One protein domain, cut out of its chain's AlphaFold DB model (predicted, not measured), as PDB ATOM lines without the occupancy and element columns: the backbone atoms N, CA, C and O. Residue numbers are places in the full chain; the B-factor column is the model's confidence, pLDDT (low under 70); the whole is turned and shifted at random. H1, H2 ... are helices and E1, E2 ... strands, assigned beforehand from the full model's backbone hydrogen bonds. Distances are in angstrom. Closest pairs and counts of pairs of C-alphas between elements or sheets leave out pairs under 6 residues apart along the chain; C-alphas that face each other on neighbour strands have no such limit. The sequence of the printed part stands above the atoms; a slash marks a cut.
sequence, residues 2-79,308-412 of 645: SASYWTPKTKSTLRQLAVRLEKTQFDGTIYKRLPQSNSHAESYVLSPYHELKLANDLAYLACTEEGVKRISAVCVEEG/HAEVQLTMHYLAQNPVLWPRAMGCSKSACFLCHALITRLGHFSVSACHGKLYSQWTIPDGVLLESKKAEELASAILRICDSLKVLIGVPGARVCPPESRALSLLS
ATOM      1  N   SER A   2     112.371 110.437  84.600       51.12
ATOM      2  CA  SER A   2     113.589 111.132  85.060       51.12
ATOM      3  C   SER A   2     113.573 111.217  86.585       51.12
ATOM      4  O   SER A   2     112.597 111.710  87.150       51.12
ATOM      5  N   ALA A   3     114.634 110.765  87.254       60.94
ATOM      6  CA  ALA A   3     114.785 110.999  88.686       60.94
ATOM      7  C   ALA A   3     114.996 112.504  88.947       60.94
ATOM      8  O   ALA A   3     115.669 113.189  88.174       60.94
ATOM      9  N   SER A   4     114.404 113.035  90.023       77.31
ATOM     10  CA  SER A   4     114.598 114.437  90.410       77.31
ATOM     11  C   SER A   4     115.799 114.568  91.336       77.31
ATOM     12  O   SER A   4     115.788 114.070  92.461       77.31
ATOM     13  N   TYR A   5     116.817 115.295  90.877       85.56
ATOM     14  CA  TYR A   5     118.038 115.555  91.638       85.56
ATOM     15  C   TYR A   5     117.847 116.540  92.802       85.56
ATOM     16  O   TYR A   5     118.728 116.658  93.653       85.56
ATOM     17  N   TRP A   6     116.720 117.263  92.880       82.38
ATOM     18  CA  TRP A   6     116.468 118.198  93.978       82.38
ATOM     19  C   TRP A   6     114.985 118.256  94.379       82.38
ATOM     20  O   TRP A   6     114.132 118.762  93.655       82.38
ATOM     21  N   THR A   7     114.669 117.777  95.588       85.06
ATOM     22  CA  THR A   7     113.317 117.866  96.168       85.06
ATOM     23  C   THR A   7     113.022 119.251  96.775       85.06
ATOM     24  O   THR A   7     113.942 119.914  97.271       85.06
ATOM     25  N   PRO A   8     111.742 119.680  96.859       84.94
ATOM     26  CA  PRO A   8     111.361 120.933  97.521       84.94
ATOM     27  C   PRO A   8     111.849 121.042  98.974       84.94
ATOM     28  O   PRO A   8     112.295 122.111  99.396       84.94
ATOM     29  N   LYS A   9     111.846 119.925  99.722       87.62
ATOM     30  CA  LYS A   9     112.358 119.851 101.102       87.62
ATOM     31  C   LYS A   9     113.839 120.221 101.154       87.62
ATOM     32  O   LYS A   9     114.201 121.184 101.825       87.62
ATOM     33  N   THR A  10     114.681 119.533 100.380       87.06
ATOM     34  CA  THR A  10     116.121 119.822 100.308       87.06
ATOM     35  C   THR A  10     116.385 121.246  99.799       87.06
ATOM     36  O   THR A  10     117.374 121.863 100.186       87.06
ATOM     37  N   LYS A  11     115.513 121.798  98.941       86.94
ATOM     38  CA  LYS A  11     115.651 123.156  98.378       86.94
ATOM     39  C   LYS A  11     115.369 124.242  99.411       86.94
ATOM     40  O   LYS A  11     116.137 125.198  99.508       86.94
ATOM     41  N   SER A  12     114.335 124.054 100.230       87.19
ATOM     42  CA  SER A  12     114.088 124.887 101.411       87.19
ATOM     43  C   SER A  12     115.251 124.788 102.405       87.19
ATOM     44  O   SER A  12     115.821 125.811 102.783       87.19
ATOM     45  N   THR A  13     115.695 123.567 102.734       90.38
ATOM     46  CA  THR A  13     116.815 123.335 103.660       90.38
ATOM     47  C   THR A  13     118.101 124.036 103.217       90.38
ATOM     48  O   THR A  13     118.663 124.787 104.011       90.38
ATOM     49  N   LEU A  14     118.568 123.868 101.970       90.06
ATOM     50  CA  LEU A  14     119.805 124.531 101.539       90.06
ATOM     51  C   LEU A  14     119.666 126.059 101.575       90.06
ATOM     52  O   LEU A  14     120.577 126.725 102.054       90.06
ATOM     53  N   ARG A  15     118.530 126.618 101.128       87.81
ATOM     54  CA  ARG A  15     118.275 128.071 101.174       87.81
ATOM     55  C   ARG A  15     118.312 128.608 102.611       87.81
ATOM     56  O   ARG A  15     118.959 129.619 102.857       87.81
ATOM     57  N   GLN A  16     117.684 127.920 103.566       88.94
ATOM     58  CA  GLN A  16     117.700 128.298 104.987       88.94
ATOM     59  C   GLN A  16     119.117 128.251 105.583       88.94
ATOM     60  O   GLN A  16     119.545 129.204 106.235       88.94
ATOM     61  N   LEU A  17     119.867 127.173 105.319       88.12
ATOM     62  CA  LEU A  17     121.266 127.031 105.742       88.12
ATOM     63  C   LEU A  17     122.150 128.127 105.119       88.12
ATOM     64  O   LEU A  17     122.973 128.725 105.808       88.12
ATOM     65  N   ALA A  18     121.942 128.429 103.835       87.06
ATOM     66  CA  ALA A  18     122.674 129.445 103.091       87.06
ATOM     67  C   ALA A  18     122.404 130.864 103.621       87.06
ATOM     68  O   ALA A  18     123.350 131.601 103.877       87.06
ATOM     69  N   VAL A  19     121.144 131.238 103.872       87.12
ATOM     70  CA  VAL A  19     120.795 132.529 104.501       87.12
ATOM     71  C   VAL A  19     121.417 132.651 105.897       87.12
ATOM     72  O   VAL A  19     121.992 133.690 106.225       87.12
ATOM     73  N   ARG A  20     121.366 131.587 106.712       84.69
ATOM     74  CA  ARG A  20     121.942 131.579 108.068       84.69
ATOM     75  C   ARG A  20     123.471 131.713 108.074       84.69
ATOM     76  O   ARG A  20     124.015 132.277 109.019       84.69
ATOM     77  N   LEU A  21     124.152 131.229 107.033       82.50
ATOM     78  CA  LEU A  21     125.617 131.211 106.922       82.50
ATOM     79  C   LEU A  21     126.199 132.252 105.947       82.50
ATOM     80  O   LEU A  21     127.414 132.330 105.820       82.50
ATOM     81  N   GLU A  22     125.396 133.096 105.290       80.69
ATOM     82  CA  GLU A  22     125.895 134.096 104.321       80.69
ATOM     83  C   GLU A  22     126.829 135.152 104.949       80.69
ATOM     84  O   GLU A  22     127.708 135.697 104.280       80.69
ATOM     85  N   LYS A  23     126.688 135.417 106.255       76.44
ATOM     86  CA  LYS A  23     127.608 136.286 107.015       76.44
ATOM     87  C   LYS A  23     128.908 135.579 107.433       76.44
ATOM     88  O   LYS A  23     129.834 136.247 107.889       76.44
ATOM     89  N   THR A  24     128.990 134.259 107.273       69.25
ATOM     90  CA  THR A  24     130.174 133.450 107.574       69.25
ATOM     91  C   THR A  24     131.020 133.311 106.312       69.25
ATOM     92  O   THR A  24     130.623 132.659 105.347       69.25
ATOM     93  N   GLN A  25     132.211 133.912 106.311       62.66
ATOM     94  CA  GLN A  25     133.232 133.598 105.315       62.66
ATOM     95  C   GLN A  25     134.096 132.458 105.850       62.66
ATOM     96  O   GLN A  25     134.736 132.597 106.890       62.66
ATOM     97  N   PHE A  26     134.087 131.331 105.145       64.69
ATOM     98  CA  PHE A  26     134.940 130.189 105.449       64.69
ATOM     99  C   PHE A  26     136.368 130.465 104.977       64.69
ATOM    100  O   PHE A  26     136.576 131.228 104.028       64.69
ATOM    101  N   ASP A  27     137.357 129.837 105.614       53.38
ATOM    102  CA  ASP A  27     138.723 129.922 105.111       53.38
ATOM    103  C   ASP A  27     138.808 129.302 103.706       53.38
ATOM    104  O   ASP A  27     138.242 128.252 103.408       53.38
ATOM    105  N   GLY A  28     139.519 129.995 102.823       47.47
ATOM    106  CA  GLY A  28     139.784 129.586 101.447       47.47
ATOM    107  C   GLY A  28     141.038 128.727 101.373       47.47
ATOM    108  O   GLY A  28     141.843 128.899 100.450       47.47
ATOM    109  N   THR A  29     141.237 127.867 102.374       40.81
ATOM    110  CA  THR A  29     142.362 126.941 102.442       40.81
ATOM    111  C   THR A  29     142.341 126.042 101.212       40.81
ATOM    112  O   THR A  29     141.289 125.695 100.672       40.81
ATOM    113  N   ILE A  30     143.529 125.695 100.721       40.75
ATOM    114  CA  ILE A  30     143.671 124.949  99.470       40.75
ATOM    115  C   ILE A  30     143.236 123.503  99.725       40.75
ATOM    116  O   ILE A  30     144.007 122.698 100.250       40.75
ATOM    117  N   TYR A  31     141.990 123.184  99.369       35.47
ATOM    118  CA  TYR A  31     141.491 121.816  99.399       35.47
ATOM    119  C   TYR A  31     142.346 120.933  98.482       35.47
ATOM    120  O   TYR A  31     142.688 121.306  97.358       35.47
ATOM    121  N   LYS A  32     142.754 119.779  99.015       35.78
ATOM    122  CA  LYS A  32     143.651 118.839  98.335       35.78
ATOM    123  C   LYS A  32     142.969 118.187  97.131       35.78
ATOM    124  O   LYS A  32     141.760 117.982  97.145       35.78
ATOM    125  N   ARG A  33     143.824 117.704  96.219       37.28
ATOM    126  CA  ARG A  33     143.510 116.903  95.026       37.28
ATOM    127  C   ARG A  33     142.798 117.699  93.912       37.28
ATOM    128  O   ARG A  33     141.661 118.136  94.053       37.28
ATOM    129  N   LEU A  34     143.459 117.766  92.749       37.50
ATOM    130  CA  LEU A  34     142.758 117.487  91.486       37.50
ATOM    131  C   LEU A  34     142.022 116.147  91.683       37.50
ATOM    132  O   LEU A  34     142.588 115.289  92.370       37.50
ATOM    133  N   PRO A  35     140.820 115.910  91.136       34.78
ATOM    134  CA  PRO A  35     140.225 114.585  91.205       34.78
ATOM    135  C   PRO A  35     141.213 113.520  90.723       34.78
ATOM    136  O   PRO A  35     142.006 113.766  89.812       34.78
ATOM    137  N   GLN A  36     141.157 112.332  91.324       38.66
ATOM    138  CA  GLN A  36     141.724 111.166  90.658       38.66
ATOM    139  C   GLN A  36     140.901 110.981  89.388       38.66
ATOM    140  O   GLN A  36     139.727 110.628  89.462       38.66
ATOM    141  N   SER A  37     141.492 111.317  88.244       38.53
ATOM    142  CA  SER A  37     140.887 111.072  86.941       38.53
ATOM    143  C   SER A  37     140.559 109.589  86.845       38.53
ATOM    144  O   SER A  37     141.454 108.773  87.066       38.53
ATOM    145  N   ASN A  38     139.310 109.252  86.512       37.41
ATOM    146  CA  ASN A  38     138.922 107.870  86.247       37.41
ATOM    147  C   ASN A  38     139.882 107.290  85.201       37.41
ATOM    148  O   ASN A  38     139.884 107.728  84.052       37.41
ATOM    149  N   SER A  39     140.704 106.324  85.608       36.75
ATOM    150  CA  SER A  39     141.801 105.720  84.837       36.75
ATOM    151  C   SER A  39     141.311 104.732  83.767       36.75
ATOM    152  O   SER A  39     141.945 103.717  83.506       36.75
ATOM    153  N   HIS A  40     140.146 105.016  83.182       37.66
ATOM    154  CA  HIS A  40     139.368 104.119  82.329       37.66
ATOM    155  C   HIS A  40     138.737 104.880  81.148       37.66
ATOM    156  O   HIS A  40     137.549 104.742  80.869       37.66
ATOM    157  N   ALA A  41     139.530 105.721  80.483       40.84
ATOM    158  CA  ALA A  41     139.249 106.261  79.153       40.84
ATOM    159  C   ALA A  41     140.568 106.654  78.467       40.84
ATOM    160  O   ALA A  41     141.549 106.975  79.140       40.84
ATOM    161  N   GLU A  42     140.575 106.596  77.138       50.88
ATOM    162  CA  GLU A  42     141.752 106.760  76.277       50.88
ATOM    163  C   GLU A  42     142.436 108.139  76.415       50.88
ATOM    164  O   GLU A  42     141.862 109.109  76.910       50.88
ATOM    165  N   SER A  43     143.706 108.207  76.007       70.00
ATOM    166  CA  SER A  43     144.664 109.271  76.343       70.00
ATOM    167  C   SER A  43     144.194 110.711  76.079       70.00
ATOM    168  O   SER A  43     144.107 111.152  74.931       70.00
ATOM    169  N   TYR A  44     144.049 111.487  77.157       84.75
ATOM    170  CA  TYR A  44     144.122 112.953  77.116       84.75
ATOM    171  C   TYR A  44     145.515 113.396  76.646       84.75
ATOM    172  O   TYR A  44     146.516 112.829  77.087       84.75
ATOM    173  N   VAL A  45     145.588 114.440  75.822       89.62
ATOM    174  CA  VAL A  45     146.847 115.006  75.316       89.62
ATOM    175  C   VAL A  45     147.335 116.141  76.221       89.62
ATOM    176  O   VAL A  45     148.534 116.266  76.457       89.62
ATOM    177  N   LEU A  46     146.443 116.966  76.784       84.19
ATOM    178  CA  LEU A  46     146.833 117.960  77.788       84.19
ATOM    179  C   LEU A  46     147.156 117.279  79.124       84.19
ATOM    180  O   LEU A  46     146.430 116.399  79.595       84.19
ATOM    181  N   SER A  47     148.173 117.784  79.826       83.00
ATOM    182  CA  SER A  47     148.309 117.496  81.256       83.00
ATOM    183  C   SER A  47     147.205 118.221  82.053       83.00
ATOM    184  O   SER A  47     146.827 119.339  81.682       83.00
ATOM    185  N   PRO A  48     146.719 117.672  83.187       78.25
ATOM    186  CA  PRO A  48     145.681 118.321  84.002       78.25
ATOM    187  C   PRO A  48     146.043 119.746  84.454       78.25
ATOM    188  O   PRO A  48     145.174 120.606  84.599       78.25
ATOM    189  N   TYR A  49     147.339 120.022  84.641       78.44
ATOM    190  CA  TYR A  49     147.839 121.367  84.921       78.44
ATOM    191  C   TYR A  49     147.670 122.309  83.720       78.44
ATOM    192  O   TYR A  49     147.200 123.433  83.898       78.44
ATOM    193  N   HIS A  50     148.021 121.875  82.504       82.38
ATOM    194  CA  HIS A  50     147.876 122.697  81.301       82.38
ATOM    195  C   HIS A  50     146.412 122.904  80.905       82.38
ATOM    196  O   HIS A  50     146.062 124.019  80.527       82.38
ATOM    197  N   GLU A  51     145.556 121.896  81.075       87.12
ATOM    198  CA  GLU A  51     144.105 122.002  80.893       87.12
ATOM    199  C   GLU A  51     143.502 123.057  81.836       87.12
ATOM    200  O   GLU A  51     142.956 124.069  81.384       87.12
ATOM    201  N   LEU A  52     143.701 122.897  83.154       83.50
ATOM    202  CA  LEU A  52     143.237 123.852  84.163       83.50
ATOM    203  C   LEU A  52     143.794 125.251  83.900       83.50
ATOM    204  O   LEU A  52     143.081 126.249  84.028       83.50
ATOM    205  N   LYS A  53     145.069 125.353  83.525       83.44
ATOM    206  CA  LYS A  53     145.714 126.630  83.235       83.44
ATOM    207  C   LYS A  53     145.114 127.316  82.004       83.44
ATOM    208  O   LYS A  53     144.841 128.514  82.078       83.44
ATOM    209  N   LEU A  54     144.906 126.588  80.906       90.88
ATOM    210  CA  LEU A  54     144.322 127.106  79.668       90.88
ATOM    211  C   LEU A  54     142.891 127.592  79.912       90.88
ATOM    212  O   LEU A  54     142.574 128.740  79.599       90.88
ATOM    213  N   ALA A  55     142.077 126.773  80.581       94.25
ATOM    214  CA  ALA A  55     140.724 127.132  80.981       94.25
ATOM    215  C   ALA A  55     140.696 128.393  81.870       94.25
ATOM    216  O   ALA A  55     139.883 129.289  81.650       94.25
ATOM    217  N   ASN A  56     141.602 128.523  82.850       88.12
ATOM    218  CA  ASN A  56     141.673 129.716  83.709       88.12
ATOM    219  C   ASN A  56     142.133 130.973  82.950       88.12
ATOM    220  O   ASN A  56     141.649 132.068  83.235       88.12
ATOM    221  N   ASP A  57     143.069 130.843  82.009       93.25
ATOM    222  CA  ASP A  57     143.541 131.965  81.194       93.25
ATOM    223  C   ASP A  57     142.462 132.432  80.191       93.25
ATOM    224  O   ASP A  57     142.286 133.636  80.015       93.25
ATOM    225  N   LEU A  58     141.661 131.515  79.634       96.06
ATOM    226  CA  LEU A  58     140.492 131.830  78.800       96.06
ATOM    227  C   LEU A  58     139.334 132.431  79.616       96.06
ATOM    228  O   LEU A  58     138.806 133.480  79.247       96.06
ATOM    229  N   ALA A  59     138.982 131.848  80.769       94.25
ATOM    230  CA  ALA A  59     137.947 132.387  81.659       94.25
ATOM    231  C   ALA A  59     138.293 133.798  82.163       94.25
ATOM    232  O   ALA A  59     137.410 134.646  82.314       94.25
ATOM    233  N   TYR A  60     139.580 134.083  82.390       92.81
ATOM    234  CA  TYR A  60     140.038 135.420  82.763       92.81
ATOM    235  C   TYR A  60     139.721 136.477  81.692       92.81
ATOM    236  O   TYR A  60     139.356 137.596  82.060       92.81
ATOM    237  N   LEU A  61     139.827 136.120  80.404       94.50
ATOM    238  CA  LEU A  61     139.506 136.982  79.258       94.50
ATOM    239  C   LEU A  61     138.001 137.060  78.960       94.50
ATOM    240  O   LEU A  61     137.514 138.130  78.603       94.50
ATOM    241  N   ALA A  62     137.269 135.952  79.122       93.25
ATOM    242  CA  ALA A  62     135.828 135.863  78.858       93.25
ATOM    243  C   ALA A  62     134.992 136.833  79.715       93.25
ATOM    244  O   ALA A  62     133.957 137.335  79.277       93.25
ATOM    245  N   CYS A  63     135.463 137.136  80.924       90.38
ATOM    246  CA  CYS A  63     134.870 138.152  81.784       90.38
ATOM    247  C   CYS A  63     135.287 139.554  81.293       90.38
ATOM    248  O   CYS A  63     136.422 139.984  81.513       90.38
ATOM    249  N   THR A  64     134.366 140.262  80.630       86.88
ATOM    250  CA  THR A  64     134.598 141.545  79.924       86.88
ATOM    251  C   THR A  64     134.367 142.805  80.758       86.88
ATOM    252  O   THR A  64     134.771 143.887  80.345       86.88
ATOM    253  N   GLU A  65     133.745 142.691  81.933       82.44
ATOM    254  CA  GLU A  65     133.397 143.809  82.825       82.44
ATOM    255  C   GLU A  65     133.676 143.432  84.294       82.44
ATOM    256  O   GLU A  65     133.707 142.253  84.661       82.44
ATOM    257  N   GLU A  66     133.889 144.416  85.168       75.81
ATOM    258  CA  GLU A  66     133.779 144.220  86.615       75.81
ATOM    259  C   GLU A  66     132.295 144.153  87.026       75.81
ATOM    260  O   GLU A  66     131.432 144.775  86.413       75.81
ATOM    261  N   GLY A  67     131.989 143.380  88.074       73.81
ATOM    262  CA  GLY A  67     130.623 143.119  88.542       73.81
ATOM    263  C   GLY A  67     130.385 141.638  88.864       73.81
ATOM    264  O   GLY A  67     131.339 140.874  89.057       73.81
ATOM    265  N   VAL A  68     129.111 141.232  88.939       74.62
ATOM    266  CA  VAL A  68     128.681 139.829  89.163       74.62
ATOM    267  C   VAL A  68     128.033 139.167  87.940       74.62
ATOM    268  O   VAL A  68     128.068 137.944  87.838       74.62
ATOM    269  N   LYS A  69     127.496 139.955  86.998       76.62
ATOM    270  CA  LYS A  69     126.808 139.482  85.782       76.62
ATOM    271  C   LYS A  69     127.753 138.782  84.796       76.62
ATOM    272  O   LYS A  69     127.479 137.675  84.355       76.62
ATOM    273  N   ARG A  70     128.909 139.395  84.510       81.12
ATOM    274  CA  ARG A  70     129.933 138.869  83.582       81.12
ATOM    275  C   ARG A  70     130.931 137.898  84.219       81.12
ATOM    276  O   ARG A  70     132.000 137.693  83.655       81.12
ATOM    277  N   ILE A  71     130.662 137.332  85.401       86.75
ATOM    278  CA  ILE A  71     131.538 136.279  85.950       86.75
ATOM    279  C   ILE A  71     131.437 135.076  85.015       86.75
ATOM    280  O   ILE A  71     130.339 134.573  84.788       86.75
ATOM    281  N   SER A  72     132.566 134.657  84.452       92.25
ATOM    282  CA  SER A  72     132.668 133.547  83.502       92.25
ATOM    283  C   SER A  72     133.377 132.338  84.107       92.25
ATOM    284  O   SER A  72     134.271 132.496  84.950       92.25
ATOM    285  N   ALA A  73     133.018 131.161  83.609       94.88
ATOM    286  CA  ALA A  73     133.731 129.904  83.786       94.88
ATOM    287  C   ALA A  73     133.969 129.274  82.403       94.88
ATOM    288  O   ALA A  73     133.231 129.560  81.458       94.88
ATOM    289  N   VAL A  74     135.009 128.458  82.268       96.88
ATOM    290  CA  VAL A  74     135.391 127.796  81.013       96.88
ATOM    291  C   VAL A  74     135.812 126.363  81.304       96.88
ATOM    292  O   VAL A  74     136.570 126.132  82.245       96.88
ATOM    293  N   CYS A  75     135.380 125.431  80.464       96.69
ATOM    294  CA  CYS A  75     136.007 124.120  80.314       96.69
ATOM    295  C   CYS A  75     136.660 124.029  78.928       96.69
ATOM    296  O   CYS A  75     136.318 124.794  78.020       96.69
ATOM    297  N   VAL A  76     137.618 123.117  78.770       95.38
ATOM    298  CA  VAL A  76     138.203 122.792  77.465       95.38
ATOM    299  C   VAL A  76     138.069 121.295  77.214       95.38
ATOM    300  O   VAL A  76     138.278 120.490  78.116       95.38
ATOM    301  N   GLU A  77     137.673 120.944  76.001       93.62
ATOM    302  CA  GLU A  77     137.374 119.584  75.563       93.62
ATOM    303  C   GLU A  77     138.404 119.178  74.510       93.62
ATOM    304  O   GLU A  77     138.648 119.916  73.550       93.62
ATOM    305  N   GLU A  78     139.009 118.007  74.688       92.31
ATOM    306  CA  GLU A  78     139.994 117.470  73.754       92.31
ATOM    307  C   GLU A  78     139.297 116.558  72.738       92.31
ATOM    308  O   GLU A  78     138.687 115.552  73.100       92.31
ATOM    309  N   GLY A  79     139.368 116.924  71.459       88.25
ATOM    310  CA  GLY A  79     138.906 116.111  70.338       88.25
ATOM    311  C   GLY A  79     140.070 115.666  69.452       88.25
ATOM    312  O   GLY A  79     141.212 116.101  69.618       88.25
ATOM    313  N   HIS A 308     125.097 130.246  88.886       92.69
ATOM    314  CA  HIS A 308     126.513 130.574  88.708       92.69
ATOM    315  C   HIS A 308     127.119 129.860  87.487       92.69
ATOM    316  O   HIS A 308     126.770 128.715  87.206       92.69
ATOM    317  N   ALA A 309     128.063 130.502  86.795       93.12
ATOM    318  CA  ALA A 309     128.725 129.979  85.597       93.12
ATOM    319  C   ALA A 309     129.324 128.576  85.803       93.12
ATOM    320  O   ALA A 309     129.195 127.709  84.938       93.12
ATOM    321  N   GLU A 310     129.914 128.330  86.976       94.62
ATOM    322  CA  GLU A 310     130.451 127.024  87.368       94.62
ATOM    323  C   GLU A 310     129.361 125.934  87.420       94.62
ATOM    324  O   GLU A 310     129.573 124.789  87.014       94.62
ATOM    325  N   VAL A 311     128.159 126.296  87.879       94.56
ATOM    326  CA  VAL A 311     126.995 125.400  87.952       94.56
ATOM    327  C   VAL A 311     126.394 125.171  86.564       94.56
ATOM    328  O   VAL A 311     125.970 124.057  86.272       94.56
ATOM    329  N   GLN A 312     126.402 126.178  85.683       93.81
ATOM    330  CA  GLN A 312     125.934 126.022  84.300       93.81
ATOM    331  C   GLN A 312     126.767 124.977  83.541       93.81
ATOM    332  O   GLN A 312     126.189 124.058  82.966       93.81
ATOM    333  N   LEU A 313     128.105 125.050  83.609       94.69
ATOM    334  CA  LEU A 313     128.984 124.028  83.016       94.69
ATOM    335  C   LEU A 313     128.786 122.653  83.668       94.69
ATOM    336  O   LEU A 313     128.702 121.646  82.972       94.69
ATOM    337  N   THR A 314     128.649 122.607  84.998       94.38
ATOM    338  CA  THR A 314     128.391 121.352  85.723       94.38
ATOM    339  C   THR A 314     127.118 120.662  85.212       94.38
ATOM    340  O   THR A 314     127.150 119.481  84.873       94.38
ATOM    341  N   MET A 315     126.008 121.398  85.090       93.31
ATOM    342  CA  MET A 315     124.737 120.852  84.597       93.31
ATOM    343  C   MET A 315     124.771 120.515  83.101       93.31
ATOM    344  O   MET A 315     124.145 119.540  82.691       93.31
ATOM    345  N   HIS A 316     125.534 121.266  82.302       92.88
ATOM    346  CA  HIS A 316     125.736 120.994  80.881       92.88
ATOM    347  C   HIS A 316     126.355 119.605  80.651       92.88
ATOM    348  O   HIS A 316     125.775 118.787  79.942       92.88
ATOM    349  N   TYR A 317     127.479 119.289  81.303       92.56
ATOM    350  CA  TYR A 317     128.141 117.986  81.134       92.56
ATOM    351  C   TYR A 317     127.388 116.825  81.805       92.56
ATOM    352  O   TYR A 317     127.382 115.699  81.290       92.56
ATOM    353  N   LEU A 318     126.673 117.086  82.908       91.94
ATOM    354  CA  LEU A 318     125.732 116.111  83.464       91.94
ATOM    355  C   LEU A 318     124.625 115.768  82.448       91.94
ATOM    356  O   LEU A 318     124.326 114.589  82.279       91.94
ATOM    357  N   ALA A 319     124.089 116.745  81.713       90.31
ATOM    358  CA  ALA A 319     123.068 116.503  80.693       90.31
ATOM    359  C   ALA A 319     123.609 115.865  79.395       90.31
ATOM    360  O   ALA A 319     122.933 115.017  78.822       90.31
ATOM    361  N   GLN A 320     124.800 116.254  78.920       83.31
ATOM    362  CA  GLN A 320     125.257 115.891  77.566       83.31
ATOM    363  C   GLN A 320     126.060 114.586  77.439       83.31
ATOM    364  O   GLN A 320     126.160 114.082  76.327       83.31
ATOM    365  N   ASN A 321     126.593 114.012  78.529       76.00
ATOM    366  CA  ASN A 321     127.360 112.748  78.478       76.00
ATOM    367  C   ASN A 321     128.513 112.773  77.432       76.00
ATOM    368  O   ASN A 321     128.520 111.975  76.495       76.00
ATOM    369  N   PRO A 322     129.496 113.692  77.559       81.88
ATOM    370  CA  PRO A 322     130.606 113.761  76.610       81.88
ATOM    371  C   PRO A 322     131.465 112.489  76.666       81.88
ATOM    372  O   PRO A 322     131.683 111.925  77.740       81.88
ATOM    373  N   VAL A 323     131.996 112.075  75.508       78.56
ATOM    374  CA  VAL A 323     132.886 110.901  75.372       78.56
ATOM    375  C   VAL A 323     134.148 111.055  76.226       78.56
ATOM    376  O   VAL A 323     134.596 110.099  76.854       78.56
ATOM    377  N   LEU A 324     134.691 112.273  76.283       85.75
ATOM    378  CA  LEU A 324     135.828 112.644  77.113       85.75
ATOM    379  C   LEU A 324     135.433 113.860  77.961       85.75
ATOM    380  O   LEU A 324     134.938 114.856  77.432       85.75
ATOM    381  N   TRP A 325     135.601 113.772  79.279       88.81
ATOM    382  CA  TRP A 325     135.194 114.832  80.205       88.81
ATOM    383  C   TRP A 325     136.335 115.825  80.440       88.81
ATOM    384  O   TRP A 325     137.455 115.389  80.699       88.81
ATOM    385  N   PRO A 326     136.079 117.145  80.481       91.56
ATOM    386  CA  PRO A 326     137.041 118.079  81.056       91.56
ATOM    387  C   PRO A 326     137.354 117.665  82.500       91.56
ATOM    388  O   PRO A 326     136.442 117.487  83.307       91.56
ATOM    389  N   ARG A 327     138.635 117.535  82.845       88.19
ATOM    390  CA  ARG A 327     139.108 117.254  84.214       88.19
ATOM    391  C   ARG A 327     139.243 118.550  85.022       88.19
ATOM    392  O   ARG A 327     139.490 118.521  86.233       88.19
ATOM    393  N   ALA A 328     139.112 119.705  84.370       86.00
ATOM    394  CA  ALA A 328     139.335 121.021  84.936       86.00
ATOM    395  C   ALA A 328     138.345 122.086  84.439       86.00
ATOM    396  O   ALA A 328     137.993 122.168  83.267       86.00
ATOM    397  N   MET A 329     137.973 122.974  85.358       90.44
ATOM    398  CA  MET A 329     137.152 124.151  85.125       90.44
ATOM    399  C   MET A 329     137.934 125.404  85.537       90.44
ATOM    400  O   MET A 329     138.401 125.552  86.671       90.44
ATOM    401  N   GLY A 330     138.108 126.315  84.587       90.50
ATOM    402  CA  GLY A 330     138.735 127.609  84.802       90.50
ATOM    403  C   GLY A 330     137.719 128.677  85.167       90.50
ATOM    404  O   GLY A 330     136.669 128.767  84.539       90.50
ATOM    405  N   CYS A 331     138.039 129.523  86.147       88.44
ATOM    406  CA  CYS A 331     137.098 130.515  86.664       88.44
ATOM    407  C   CYS A 331     137.688 131.934  86.594       88.44
ATOM    408  O   CYS A 331     138.834 132.185  86.965       88.44
ATOM    409  N   SER A 332     136.888 132.895  86.121       88.19
ATOM    410  CA  SER A 332     137.278 134.313  85.954       88.19
ATOM    411  C   SER A 332     137.550 135.066  87.270       88.19
ATOM    412  O   SER A 332     138.152 136.147  87.272       88.19
ATOM    413  N   LYS A 333     137.088 134.479  88.377       82.56
ATOM    414  CA  LYS A 333     137.373 134.756  89.790       82.56
ATOM    415  C   LYS A 333     137.531 133.391  90.481       82.56
ATOM    416  O   LYS A 333     137.196 132.378  89.879       82.56
ATOM    417  N   SER A 334     137.987 133.337  91.733       79.81
ATOM    418  CA  SER A 334     137.888 132.088  92.507       79.81
ATOM    419  C   SER A 334     136.424 131.630  92.598       79.81
ATOM    420  O   SER A 334     135.531 132.477  92.643       79.81
ATOM    421  N   ALA A 335     136.177 130.324  92.696       83.12
ATOM    422  CA  ALA A 335     134.832 129.794  92.915       83.12
ATOM    423  C   ALA A 335     134.259 130.256  94.269       83.12
ATOM    424  O   ALA A 335     135.003 130.460  95.240       83.12
ATOM    425  N   CYS A 336     132.933 130.388  94.360       86.19
ATOM    426  CA  CYS A 336     132.270 130.573  95.656       86.19
ATOM    427  C   CYS A 336     132.212 129.252  96.441       86.19
ATOM    428  O   CYS A 336     132.380 128.175  95.863       86.19
ATOM    429  N   PHE A 337     131.927 129.323  97.749       84.44
ATOM    430  CA  PHE A 337     131.888 128.133  98.610       84.44
ATOM    431  C   PHE A 337     130.973 127.028  98.054       84.44
ATOM    432  O   PHE A 337     131.384 125.876  97.981       84.44
ATOM    433  N   LEU A 338     129.762 127.380  97.606       89.56
ATOM    434  CA  LEU A 338     128.774 126.408  97.121       89.56
ATOM    435  C   LEU A 338     129.120 125.834  95.735       89.56
ATOM    436  O   LEU A 338     128.909 124.646  95.512       89.56
ATOM    437  N   CYS A 339     129.726 126.624  94.837       91.69
ATOM    438  CA  CYS A 339     130.226 126.113  93.552       91.69
ATOM    439  C   CYS A 339     131.374 125.119  93.759       91.69
ATOM    440  O   CYS A 339     131.359 124.028  93.193       91.69
ATOM    441  N   HIS A 340     132.342 125.468  94.613       85.75
ATOM    442  CA  HIS A 340     133.450 124.579  94.954       85.75
ATOM    443  C   HIS A 340     132.954 123.305  95.652       85.75
ATOM    444  O   HIS A 340     133.325 122.206  95.252       85.75
ATOM    445  N   ALA A 341     132.056 123.438  96.635       86.44
ATOM    446  CA  ALA A 341     131.481 122.302  97.343       86.44
ATOM    447  C   ALA A 341     130.681 121.370  96.417       86.44
ATOM    448  O   ALA A 341     130.765 120.160  96.590       86.44
ATOM    449  N   LEU A 342     129.958 121.892  95.418       92.25
ATOM    450  CA  LEU A 342     129.287 121.072  94.403       92.25
ATOM    451  C   LEU A 342     130.297 120.306  93.541       92.25
ATOM    452  O   LEU A 342     130.238 119.079  93.466       92.25
ATOM    453  N   ILE A 343     131.259 121.016  92.951       88.88
ATOM    454  CA  ILE A 343     132.261 120.441  92.045       88.88
ATOM    455  C   ILE A 343     133.100 119.365  92.745       88.88
ATOM    456  O   ILE A 343     133.185 118.238  92.261       88.88
ATOM    457  N   THR A 344     133.642 119.659  93.929       83.12
ATOM    458  CA  THR A 344     134.448 118.710  94.714       83.12
ATOM    459  C   THR A 344     133.631 117.526  95.242       83.12
ATOM    460  O   THR A 344     134.206 116.485  95.554       83.12
ATOM    461  N   ARG A 345     132.295 117.632  95.334       86.19
ATOM    462  CA  ARG A 345     131.424 116.516  95.747       86.19
ATOM    463  C   ARG A 345     130.976 115.630  94.591       86.19
ATOM    464  O   ARG A 345     130.713 114.462  94.864       86.19
ATOM    465  N   LEU A 346     130.891 116.155  93.369       88.88
ATOM    466  CA  LEU A 346     130.669 115.376  92.144       88.88
ATOM    467  C   LEU A 346     131.965 114.719  91.645       88.88
ATOM    468  O   LEU A 346     131.937 113.613  91.126       88.88
ATOM    469  N   GLY A 347     133.110 115.382  91.824       83.75
ATOM    470  CA  GLY A 347     134.429 114.821  91.526       83.75
ATOM    471  C   GLY A 347     134.849 114.855  90.053       83.75
ATOM    472  O   GLY A 347     135.988 114.517  89.769       83.75
ATOM    473  N   HIS A 348     134.004 115.297  89.117       84.69
ATOM    474  CA  HIS A 348     134.382 115.356  87.696       84.69
ATOM    475  C   HIS A 348     135.436 116.438  87.379       84.69
ATOM    476  O   HIS A 348     136.293 116.218  86.530       84.69
ATOM    477  N   PHE A 349     135.393 117.595  88.057       84.94
ATOM    478  CA  PHE A 349     136.207 118.768  87.702       84.94
ATOM    479  C   PHE A 349     137.127 119.249  88.832       84.94
ATOM    480  O   PHE A 349     136.773 119.255  90.011       84.94
ATOM    481  N   SER A 350     138.285 119.772  88.440       80.75
ATOM    482  CA  SER A 350     139.179 120.596  89.260       80.75
ATOM    483  C   SER A 350     138.807 122.077  89.154       80.75
ATOM    484  O   SER A 350     138.534 122.547  88.056       80.75
ATOM    485  N   VAL A 351     138.913 122.856  90.236       77.56
ATOM    486  CA  VAL A 351     138.922 124.336  90.172       77.56
ATOM    487  C   VAL A 351     140.190 124.890  90.814       77.56
ATOM    488  O   VAL A 351     140.710 124.325  91.772       77.56
ATOM    489  N   SER A 352     140.698 126.011  90.297       72.50
ATOM    490  CA  SER A 352     141.999 126.573  90.699       72.50
ATOM    491  C   SER A 352     142.011 127.221  92.090       72.50
ATOM    492  O   SER A 352     143.070 127.300  92.714       72.50
ATOM    493  N   ALA A 353     140.863 127.709  92.575       71.06
ATOM    494  CA  ALA A 353     140.710 128.295  93.905       71.06
ATOM    495  C   ALA A 353     139.241 128.438  94.322       71.06
ATOM    496  O   ALA A 353     138.369 128.677  93.488       71.06
ATOM    497  N   CYS A 354     139.005 128.442  95.634       75.12
ATOM    498  CA  CYS A 354     137.781 128.929  96.273       75.12
ATOM    499  C   CYS A 354     138.075 130.252  97.017       75.12
ATOM    500  O   CYS A 354     139.206 130.473  97.453       75.12
ATOM    501  N   HIS A 355     137.090 131.148  97.161       71.69
ATOM    502  CA  HIS A 355     137.202 132.349  98.015       71.69
ATOM    503  C   HIS A 355     136.425 132.253  99.347       71.69
ATOM    504  O   HIS A 355     136.279 133.255 100.049       71.69
ATOM    505  N   GLY A 356     135.865 131.084  99.677       72.81
ATOM    506  CA  GLY A 356     135.283 130.766 100.992       72.81
ATOM    507  C   GLY A 356     133.980 131.487 101.379       72.81
ATOM    508  O   GLY A 356     133.314 131.087 102.326       72.81
ATOM    509  N   LYS A 357     133.561 132.517 100.641       80.38
ATOM    510  CA  LYS A 357     132.279 133.209 100.851       80.38
ATOM    511  C   LYS A 357     131.134 132.452 100.176       80.38
ATOM    512  O   LYS A 357     131.242 132.002  99.029       80.38
ATOM    513  N   LEU A 358     130.043 132.346 100.922       84.19
ATOM    514  CA  LEU A 358     128.774 131.745 100.543       84.19
ATOM    515  C   LEU A 358     127.810 132.837 100.033       84.19
ATOM    516  O   LEU A 358     127.956 134.004 100.392       84.19
ATOM    517  N   TYR A 359     126.855 132.470  99.175       85.94
ATOM    518  CA  TYR A 359     125.812 133.369  98.661       85.94
ATOM    519  C   TYR A 359     124.438 132.733  98.893       85.94
ATOM    520  O   TYR A 359     124.213 131.605  98.454       85.94
ATOM    521  N   SER A 360     123.512 133.440  99.544       85.62
ATOM    522  CA  SER A 360     122.153 132.942  99.824       85.62
ATOM    523  C   SER A 360     121.302 132.773  98.561       85.62
ATOM    524  O   SER A 360     120.404 131.935  98.518       85.62
ATOM    525  N   GLN A 361     121.625 133.537  97.515       85.38
ATOM    526  CA  GLN A 361     120.957 133.530  96.211       85.38
ATOM    527  C   GLN A 361     121.466 132.432  95.254       85.38
ATOM    528  O   GLN A 361     120.971 132.325  94.132       85.38
ATOM    529  N   TRP A 362     122.455 131.629  95.661       89.94
ATOM    530  CA  TRP A 362     123.020 130.562  94.828       89.94
ATOM    531  C   TRP A 362     122.003 129.446  94.562       89.94
ATOM    532  O   TRP A 362     121.261 129.031  95.457       89.94
ATOM    533  N   THR A 363     121.982 128.915  93.337       89.81
ATOM    534  CA  THR A 363     121.070 127.828  92.975       89.81
ATOM    535  C   THR A 363     121.592 126.952  91.832       89.81
ATOM    536  O   THR A 363     122.510 127.333  91.104       89.81
ATOM    537  N   ILE A 364     120.973 125.781  91.683       90.62
ATOM    538  CA  ILE A 364     121.098 124.866  90.539       90.62
ATOM    539  C   ILE A 364     119.763 124.963  89.782       90.62
ATOM    540  O   ILE A 364     118.725 125.053  90.445       90.62
ATOM    541  N   PRO A 365     119.751 124.987  88.438       88.38
ATOM    542  CA  PRO A 365     118.514 125.046  87.663       88.38
ATOM    543  C   PRO A 365     117.616 123.839  87.937       88.38
ATOM    544  O   PRO A 365     118.100 122.730  88.169       88.38
ATOM    545  N   ASP A 366     116.305 124.049  87.861       82.31
ATOM    546  CA  ASP A 366     115.295 122.989  87.884       82.31
ATOM    547  C   ASP A 366     115.053 122.416  86.477       82.31
ATOM    548  O   ASP A 366     115.363 123.058  85.474       82.31
ATOM    549  N   GLY A 367     114.446 121.229  86.400       76.62
ATOM    550  CA  GLY A 367     113.897 120.685  85.151       76.62
ATOM    551  C   GLY A 367     114.921 120.233  84.103       76.62
ATOM    552  O   GLY A 367     114.532 119.938  82.976       76.62
ATOM    553  N   VAL A 368     116.212 120.153  84.442       84.25
ATOM    554  CA  VAL A 368     117.224 119.589  83.539       84.25
ATOM    555  C   VAL A 368     117.017 118.077  83.457       84.25
ATOM    556  O   VAL A 368     117.090 117.388  84.471       84.25
ATOM    557  N   LEU A 369     116.757 117.545  82.263       85.81
ATOM    558  CA  LEU A 369     116.661 116.098  82.074       85.81
ATOM    559  C   LEU A 369     118.046 115.473  82.272       85.81
ATOM    560  O   LEU A 369     118.991 115.821  81.564       85.81
ATOM    561  N   LEU A 370     118.151 114.569  83.244       88.69
ATOM    562  CA  LEU A 370     119.367 113.837  83.584       88.69
ATOM    563  C   LEU A 370     119.085 112.332  83.601       88.69
ATOM    564  O   LEU A 370     118.005 111.882  83.984       88.69
ATOM    565  N   GLU A 371     120.100 111.558  83.237       90.12
ATOM    566  CA  GLU A 371     120.164 110.116  83.476       90.12
ATOM    567  C   GLU A 371     120.012 109.816  84.982       90.12
ATOM    568  O   GLU A 371     120.604 110.520  85.804       90.12
ATOM    569  N   SER A 372     119.241 108.785  85.364       88.44
ATOM    570  CA  SER A 372     118.877 108.534  86.773       88.44
ATOM    571  C   SER A 372     120.087 108.475  87.707       88.44
ATOM    572  O   SER A 372     120.112 109.179  88.713       88.44
ATOM    573  N   LYS A 373     121.141 107.749  87.309       90.25
ATOM    574  CA  LYS A 373     122.398 107.650  88.062       90.25
ATOM    575  C   LYS A 373     123.021 109.025  88.339       90.25
ATOM    576  O   LYS A 373     123.367 109.324  89.478       90.25
ATOM    577  N   LYS A 374     123.092 109.901  87.333       90.62
ATOM    578  CA  LYS A 374     123.608 111.273  87.491       90.62
ATOM    579  C   LYS A 374     122.703 112.150  88.350       90.62
ATOM    580  O   LYS A 374     123.191 113.000  89.095       90.62
ATOM    581  N   ALA A 375     121.388 111.970  88.251       91.69
ATOM    582  CA  ALA A 375     120.439 112.681  89.096       91.69
ATOM    583  C   ALA A 375     120.575 112.264  90.574       91.69
ATOM    584  O   ALA A 375     120.510 113.116  91.459       91.69
ATOM    585  N   GLU A 376     120.833 110.982  90.838       92.56
ATOM    586  CA  GLU A 376     121.113 110.426  92.166       92.56
ATOM    587  C   GLU A 376     122.481 110.881  92.706       92.56
ATOM    588  O   GLU A 376     122.574 111.314  93.857       92.56
ATOM    589  N   GLU A 377     123.529 110.880  91.877       92.31
ATOM    590  CA  GLU A 377     124.854 111.433  92.201       92.31
ATOM    591  C   GLU A 377     124.762 112.919  92.591       92.31
ATOM    592  O   GLU A 377     125.314 113.330  93.619       92.31
ATOM    593  N   LEU A 378     124.001 113.710  91.825       94.12
ATOM    594  CA  LEU A 378     123.745 115.126  92.088       94.12
ATOM    595  C   LEU A 378     122.895 115.344  93.350       94.12
ATOM    596  O   LEU A 378     123.268 116.163  94.192       94.12
ATOM    597  N   ALA A 379     121.813 114.582  93.545       93.25
ATOM    598  CA  ALA A 379     121.008 114.627  94.771       93.25
ATOM    599  C   ALA A 379     121.854 114.315  96.010       93.25
ATOM    600  O   ALA A 379     121.808 115.034  97.012       93.25
ATOM    601  N   SER A 380     122.678 113.271  95.923       93.25
ATOM    602  CA  SER A 380     123.588 112.853  96.982       93.25
ATOM    603  C   SER A 380     124.656 113.924  97.251       93.25
ATOM    604  O   SER A 380     124.933 114.237  98.411       93.25
ATOM    605  N   ALA A 381     125.206 114.571  96.218       92.81
ATOM    606  CA  ALA A 381     126.121 115.703  96.383       92.81
ATOM    607  C   ALA A 381     125.456 116.890  97.112       92.81
ATOM    608  O   ALA A 381     126.045 117.421  98.058       92.81
ATOM    609  N   ILE A 382     124.224 117.260  96.740       93.38
ATOM    610  CA  ILE A 382     123.450 118.339  97.380       93.38
ATOM    611  C   ILE A 382     123.153 118.009  98.852       93.38
ATOM    612  O   ILE A 382     123.351 118.861  99.721       93.38
ATOM    613  N   LEU A 383     122.744 116.773  99.163       92.69
ATOM    614  CA  LEU A 383     122.518 116.324 100.545       92.69
ATOM    615  C   LEU A 383     123.802 116.423 101.382       92.69
ATOM    616  O   LEU A 383     123.800 117.095 102.415       92.69
ATOM    617  N   ARG A 384     124.932 115.898 100.881       89.56
ATOM    618  CA  ARG A 384     126.240 116.023 101.554       89.56
ATOM    619  C   ARG A 384     126.631 117.489 101.802       89.56
ATOM    620  O   ARG A 384     127.326 117.776 102.780       89.56
ATOM    621  N   ILE A 385     126.240 118.434 100.937       89.56
ATOM    622  CA  ILE A 385     126.470 119.879 101.149       89.56
ATOM    623  C   ILE A 385     125.587 120.408 102.284       89.56
ATOM    624  O   ILE A 385     126.119 121.036 103.200       89.56
ATOM    625  N   CYS A 386     124.283 120.109 102.276       89.69
ATOM    626  CA  CYS A 386     123.377 120.455 103.375       89.69
ATOM    627  C   CYS A 386     123.914 119.962 104.726       89.69
ATOM    628  O   CYS A 386     123.955 120.733 105.680       89.69
ATOM    629  N   ASP A 387     124.376 118.715 104.810       87.06
ATOM    630  CA  ASP A 387     124.889 118.145 106.062       87.06
ATOM    631  C   ASP A 387     126.195 118.806 106.522       87.06
ATOM    632  O   ASP A 387     126.364 119.088 107.707       87.06
ATOM    633  N   SER A 388     127.071 119.176 105.582       84.56
ATOM    634  CA  SER A 388     128.280 119.956 105.894       84.56
ATOM    635  C   SER A 388     127.930 121.334 106.473       84.56
ATOM    636  O   SER A 388     128.545 121.778 107.439       84.56
ATOM    637  N   LEU A 389     126.913 122.002 105.920       84.56
ATOM    638  CA  LEU A 389     126.435 123.299 106.408       84.56
ATOM    639  C   LEU A 389     125.726 123.192 107.771       84.56
ATOM    640  O   LEU A 389     125.852 124.109 108.578       84.56
ATOM    641  N   LYS A 390     125.033 122.080 108.071       85.69
ATOM    642  CA  LYS A 390     124.451 121.829 109.406       85.69
ATOM    643  C   LYS A 390     125.528 121.776 110.492       85.69
ATOM    644  O   LYS A 390     125.371 122.427 111.517       85.69
ATOM    645  N   VAL A 391     126.632 121.058 110.256       81.00
ATOM    646  CA  VAL A 391     127.755 120.970 111.215       81.00
ATOM    647  C   VAL A 391     128.372 122.351 111.479       81.00
ATOM    648  O   VAL A 391     128.673 122.696 112.618       81.00
ATOM    649  N   LEU A 392     128.491 123.183 110.440       74.69
ATOM    650  CA  LEU A 392     129.087 124.522 110.530       74.69
ATOM    651  C   LEU A 392     128.234 125.552 111.296       74.69
ATOM    652  O   LEU A 392     128.748 126.613 111.642       74.69
ATOM    653  N   ILE A 393     126.964 125.264 111.605       72.38
ATOM    654  CA  ILE A 393     126.082 126.178 112.357       72.38
ATOM    655  C   ILE A 393     126.462 126.303 113.843       72.38
ATOM    656  O   ILE A 393     126.121 127.310 114.462       72.38
ATOM    657  N   GLY A 394     127.168 125.318 114.408       60.88
ATOM    658  CA  GLY A 394     127.613 125.327 115.809       60.88
ATOM    659  C   GLY A 394     129.036 125.847 116.044       60.88
ATOM    660  O   GLY A 394     129.466 125.909 117.191       60.88
ATOM    661  N   VAL A 395     129.790 126.192 114.994       62.34
ATOM    662  CA  VAL A 395     131.226 126.512 115.101       62.34
ATOM    663  C   VAL A 395     131.449 128.030 115.200       62.34
ATOM    664  O   VAL A 395     131.066 128.751 114.274       62.34
ATOM    665  N   PRO A 396     132.108 128.550 116.258       51.19
ATOM    666  CA  PRO A 396     132.488 129.960 116.340       51.19
ATOM    667  C   PRO A 396     133.396 130.375 115.171       51.19
ATOM    668  O   PRO A 396     134.511 129.880 115.009       51.19
ATOM    669  N   GLY A 397     132.903 131.281 114.323       52.22
ATOM    670  CA  GLY A 397     133.538 131.612 113.047       52.22
ATOM    671  C   GLY A 397     134.816 132.447 113.178       52.22
ATOM    672  O   GLY A 397     134.751 133.676 113.260       52.22
ATOM    673  N   ALA A 398     135.978 131.796 113.098       38.69
ATOM    674  CA  ALA A 398     137.259 132.467 112.888       38.69
ATOM    675  C   ALA A 398     137.258 133.205 111.533       38.69
ATOM    676  O   ALA A 398     137.231 132.587 110.469       38.69
ATOM    677  N   ARG A 399     137.273 134.545 111.564       47.00
ATOM    678  CA  ARG A 399     137.207 135.388 110.359       47.00
ATOM    679  C   ARG A 399     138.537 135.391 109.600       47.00
ATOM    680  O   ARG A 399     139.366 136.274 109.809       47.00
ATOM    681  N   VAL A 400     138.713 134.456 108.672       44.44
ATOM    682  CA  VAL A 400     139.776 134.523 107.657       44.44
ATOM    683  C   VAL A 400     139.179 135.065 106.358       44.44
ATOM    684  O   VAL A 400     138.132 134.606 105.911       44.44
ATOM    685  N   CYS A 401     139.828 136.059 105.744       43.53
ATOM    686  CA  CYS A 401     139.347 136.701 104.516       43.53
ATOM    687  C   CYS A 401     140.312 136.467 103.334       43.53
ATOM    688  O   CYS A 401     141.134 137.332 103.012       43.53
ATOM    689  N   PRO A 402     140.224 135.313 102.644       45.88
ATOM    690  CA  PRO A 402     140.798 135.165 101.313       45.88
ATOM    691  C   PRO A 402     140.134 136.182 100.370       45.88
ATOM    692  O   PRO A 402     138.902 136.223 100.292       45.88
ATOM    693  N   PRO A 403     140.893 136.999  99.619       48.50
ATOM    694  CA  PRO A 403     140.282 137.989  98.744       48.50
ATOM    695  C   PRO A 403     139.546 137.307  97.580       48.50
ATOM    696  O   PRO A 403     140.134 136.488  96.872       48.50
ATOM    697  N   GLU A 404     138.298 137.728  97.322       44.41
ATOM    698  CA  GLU A 404     137.383 137.219  96.268       44.41
ATOM    699  C   GLU A 404     137.992 137.156  94.857       44.41
ATOM    700  O   GLU A 404     137.477 136.513  93.944       44.41
ATOM    701  N   SER A 405     139.093 137.869  94.642       46.44
ATOM    702  CA  SER A 405     139.908 137.777  93.440       46.44
ATOM    703  C   SER A 405     141.374 137.987  93.809       46.44
ATOM    704  O   SER A 405     141.923 139.079  93.608       46.44
ATOM    705  N   ARG A 406     142.007 136.931  94.346       49.81
ATOM    706  CA  ARG A 406     143.474 136.751  94.320       49.81
ATOM    707  C   ARG A 406     143.979 137.025  92.897       49.81
ATOM    708  O   ARG A 406     143.261 136.752  91.935       49.81
ATOM    709  N   ALA A 407     145.213 137.493  92.722       40.53
ATOM    710  CA  ALA A 407     145.820 137.569  91.386       40.53
ATOM    711  C   ALA A 407     146.262 136.175  90.874       40.53
ATOM    712  O   ALA A 407     147.278 136.051  90.190       40.53
ATOM    713  N   LEU A 408     145.525 135.116  91.261       42.47
ATOM    714  CA  LEU A 408     145.975 133.728  91.236       42.47
ATOM    715  C   LEU A 408     146.246 133.277  89.812       42.47
ATOM    716  O   LEU A 408     145.363 132.942  89.021       42.47
ATOM    717  N   SER A 409     147.528 133.317  89.513       36.88
ATOM    718  CA  SER A 409     148.093 132.939  88.251       36.88
ATOM    719  C   SER A 409     148.660 131.544  88.423       36.88
ATOM    720  O   SER A 409     149.579 131.352  89.216       36.88
ATOM    721  N   LEU A 410     148.205 130.601  87.602       36.28
ATOM    722  CA  LEU A 410     148.947 129.372  87.312       36.28
ATOM    723  C   LEU A 410     150.166 129.709  86.415       36.28
ATOM    724  O   LEU A 410     150.407 129.089  85.392       36.28
ATOM    725  N   LEU A 411     150.902 130.772  86.771       34.25
ATOM    726  CA  LEU A 411     152.203 131.169  86.216       34.25
ATOM    727  C   LEU A 411     153.363 130.582  87.046       34.25
ATOM    728  O   LEU A 411     154.523 130.842  86.735       34.25
ATOM    729  N   SER A 412     153.033 129.806  88.084       32.59
ATOM    730  CA  SER A 412     153.954 129.072  88.959       32.59
ATOM    731  C   SER A 412     153.688 127.565  88.874       32.59
ATOM    732  O   SER A 412     153.393 126.918  89.873       32.59
TER     733      SER A 412
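AT A GLANCE: This is residues 2 to 79 and 308 to 412 of the 645 residues of an uncharacterized protein of Magnaporthe oryzae (strain 70-15 / ATCC MYA-4617 / FGSC 8958) (UniProt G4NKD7). A small two-stranded sheet, E1 and E2, stands between H2 and H3, while H4 lies near the middle and the long helix H5 stands between H4 and H1, which is at the far side. Long unnamed stretches, residues 22 to 47 and 393 to 412, run round the outside. The printed part has 183 residues with five named helices and two named strands, in the order H1 H2 E1 H3 E2 H4 H5; the sheet is antiparallel, order E1 - E2. The class is mostly helix, though under half of the printed residues, 84, are in named elements. The whole is compact, with a radius of gyration of the C-alphas of 16.3 A and spans of 46 by 42 by 30 A.

HOW THE PARTS SIT: Begin at H1, residues 8 to 21: it touches residues 383 to 390 of H5, residues 372 to 392, closest at the C-alphas of Leu 14 and Cys 386, 5.7 A. They run the same way at a shallow tilt of 34 degrees, only just short of steep. Next look at H2, residues 48 to 62, whose Asn 56 has its C-alpha 3.8 A from that of Gly 330 in E2, residues 328 to 331. E2 is the antiparallel neighbour of E1, residues 72 to 79; N 74 and O 330 are within hydrogen-bond range at 2.8 A. Residues 328 to 329 of E2 also pair, parallel, with residues 350 to 351. After the cut, H3, residues 309 to 320, comes closest to E1 at the C-alphas of Ala 309 and Ala 73, 5.3 A. With residues 310 to 314, H3 only just touches H4, residues 337 to 346, with 3 pairs of C-alphas within 8 A; the closest are those of Glu 310 and Cys 339, 6.3 A. H4 and H5 form a helical hairpin at a steep tilt of 44 degrees, opposite ways, closest at the C-alphas of Arg 345 and Ala 381, 5.4 A. H1 and H2 are apart. Every O i to N i+4 pair is within hydrogen-bond range in H1, H3, H4 and H5; in H2 10 of 11 are.

IN THESE COORDINATES: Find C-alpha 8 at (111.361, 120.933, 97.521); from there H1 runs 19.9 A. H2 spans 20.8 A, E1 22.7 A, H3 16.6 A, E2 9.9 A and H4 14.4 A. H5 runs 30.4 A, to C-alpha 392 at (129.087, 124.522, 110.530).

THE WHOLE: The C-alphas farthest apart, of Gly 79 and Pro 396, are 48.5 A apart. Residues 80 to 307 are not printed, and C-alphas 79 and 308 stand 26.5 A apart across this cut. The links H1 to H2 and H4 to H5 are long. The model's pLDDT is under 70 at residues 2 to 3, 24 to 42 and 394 to 412.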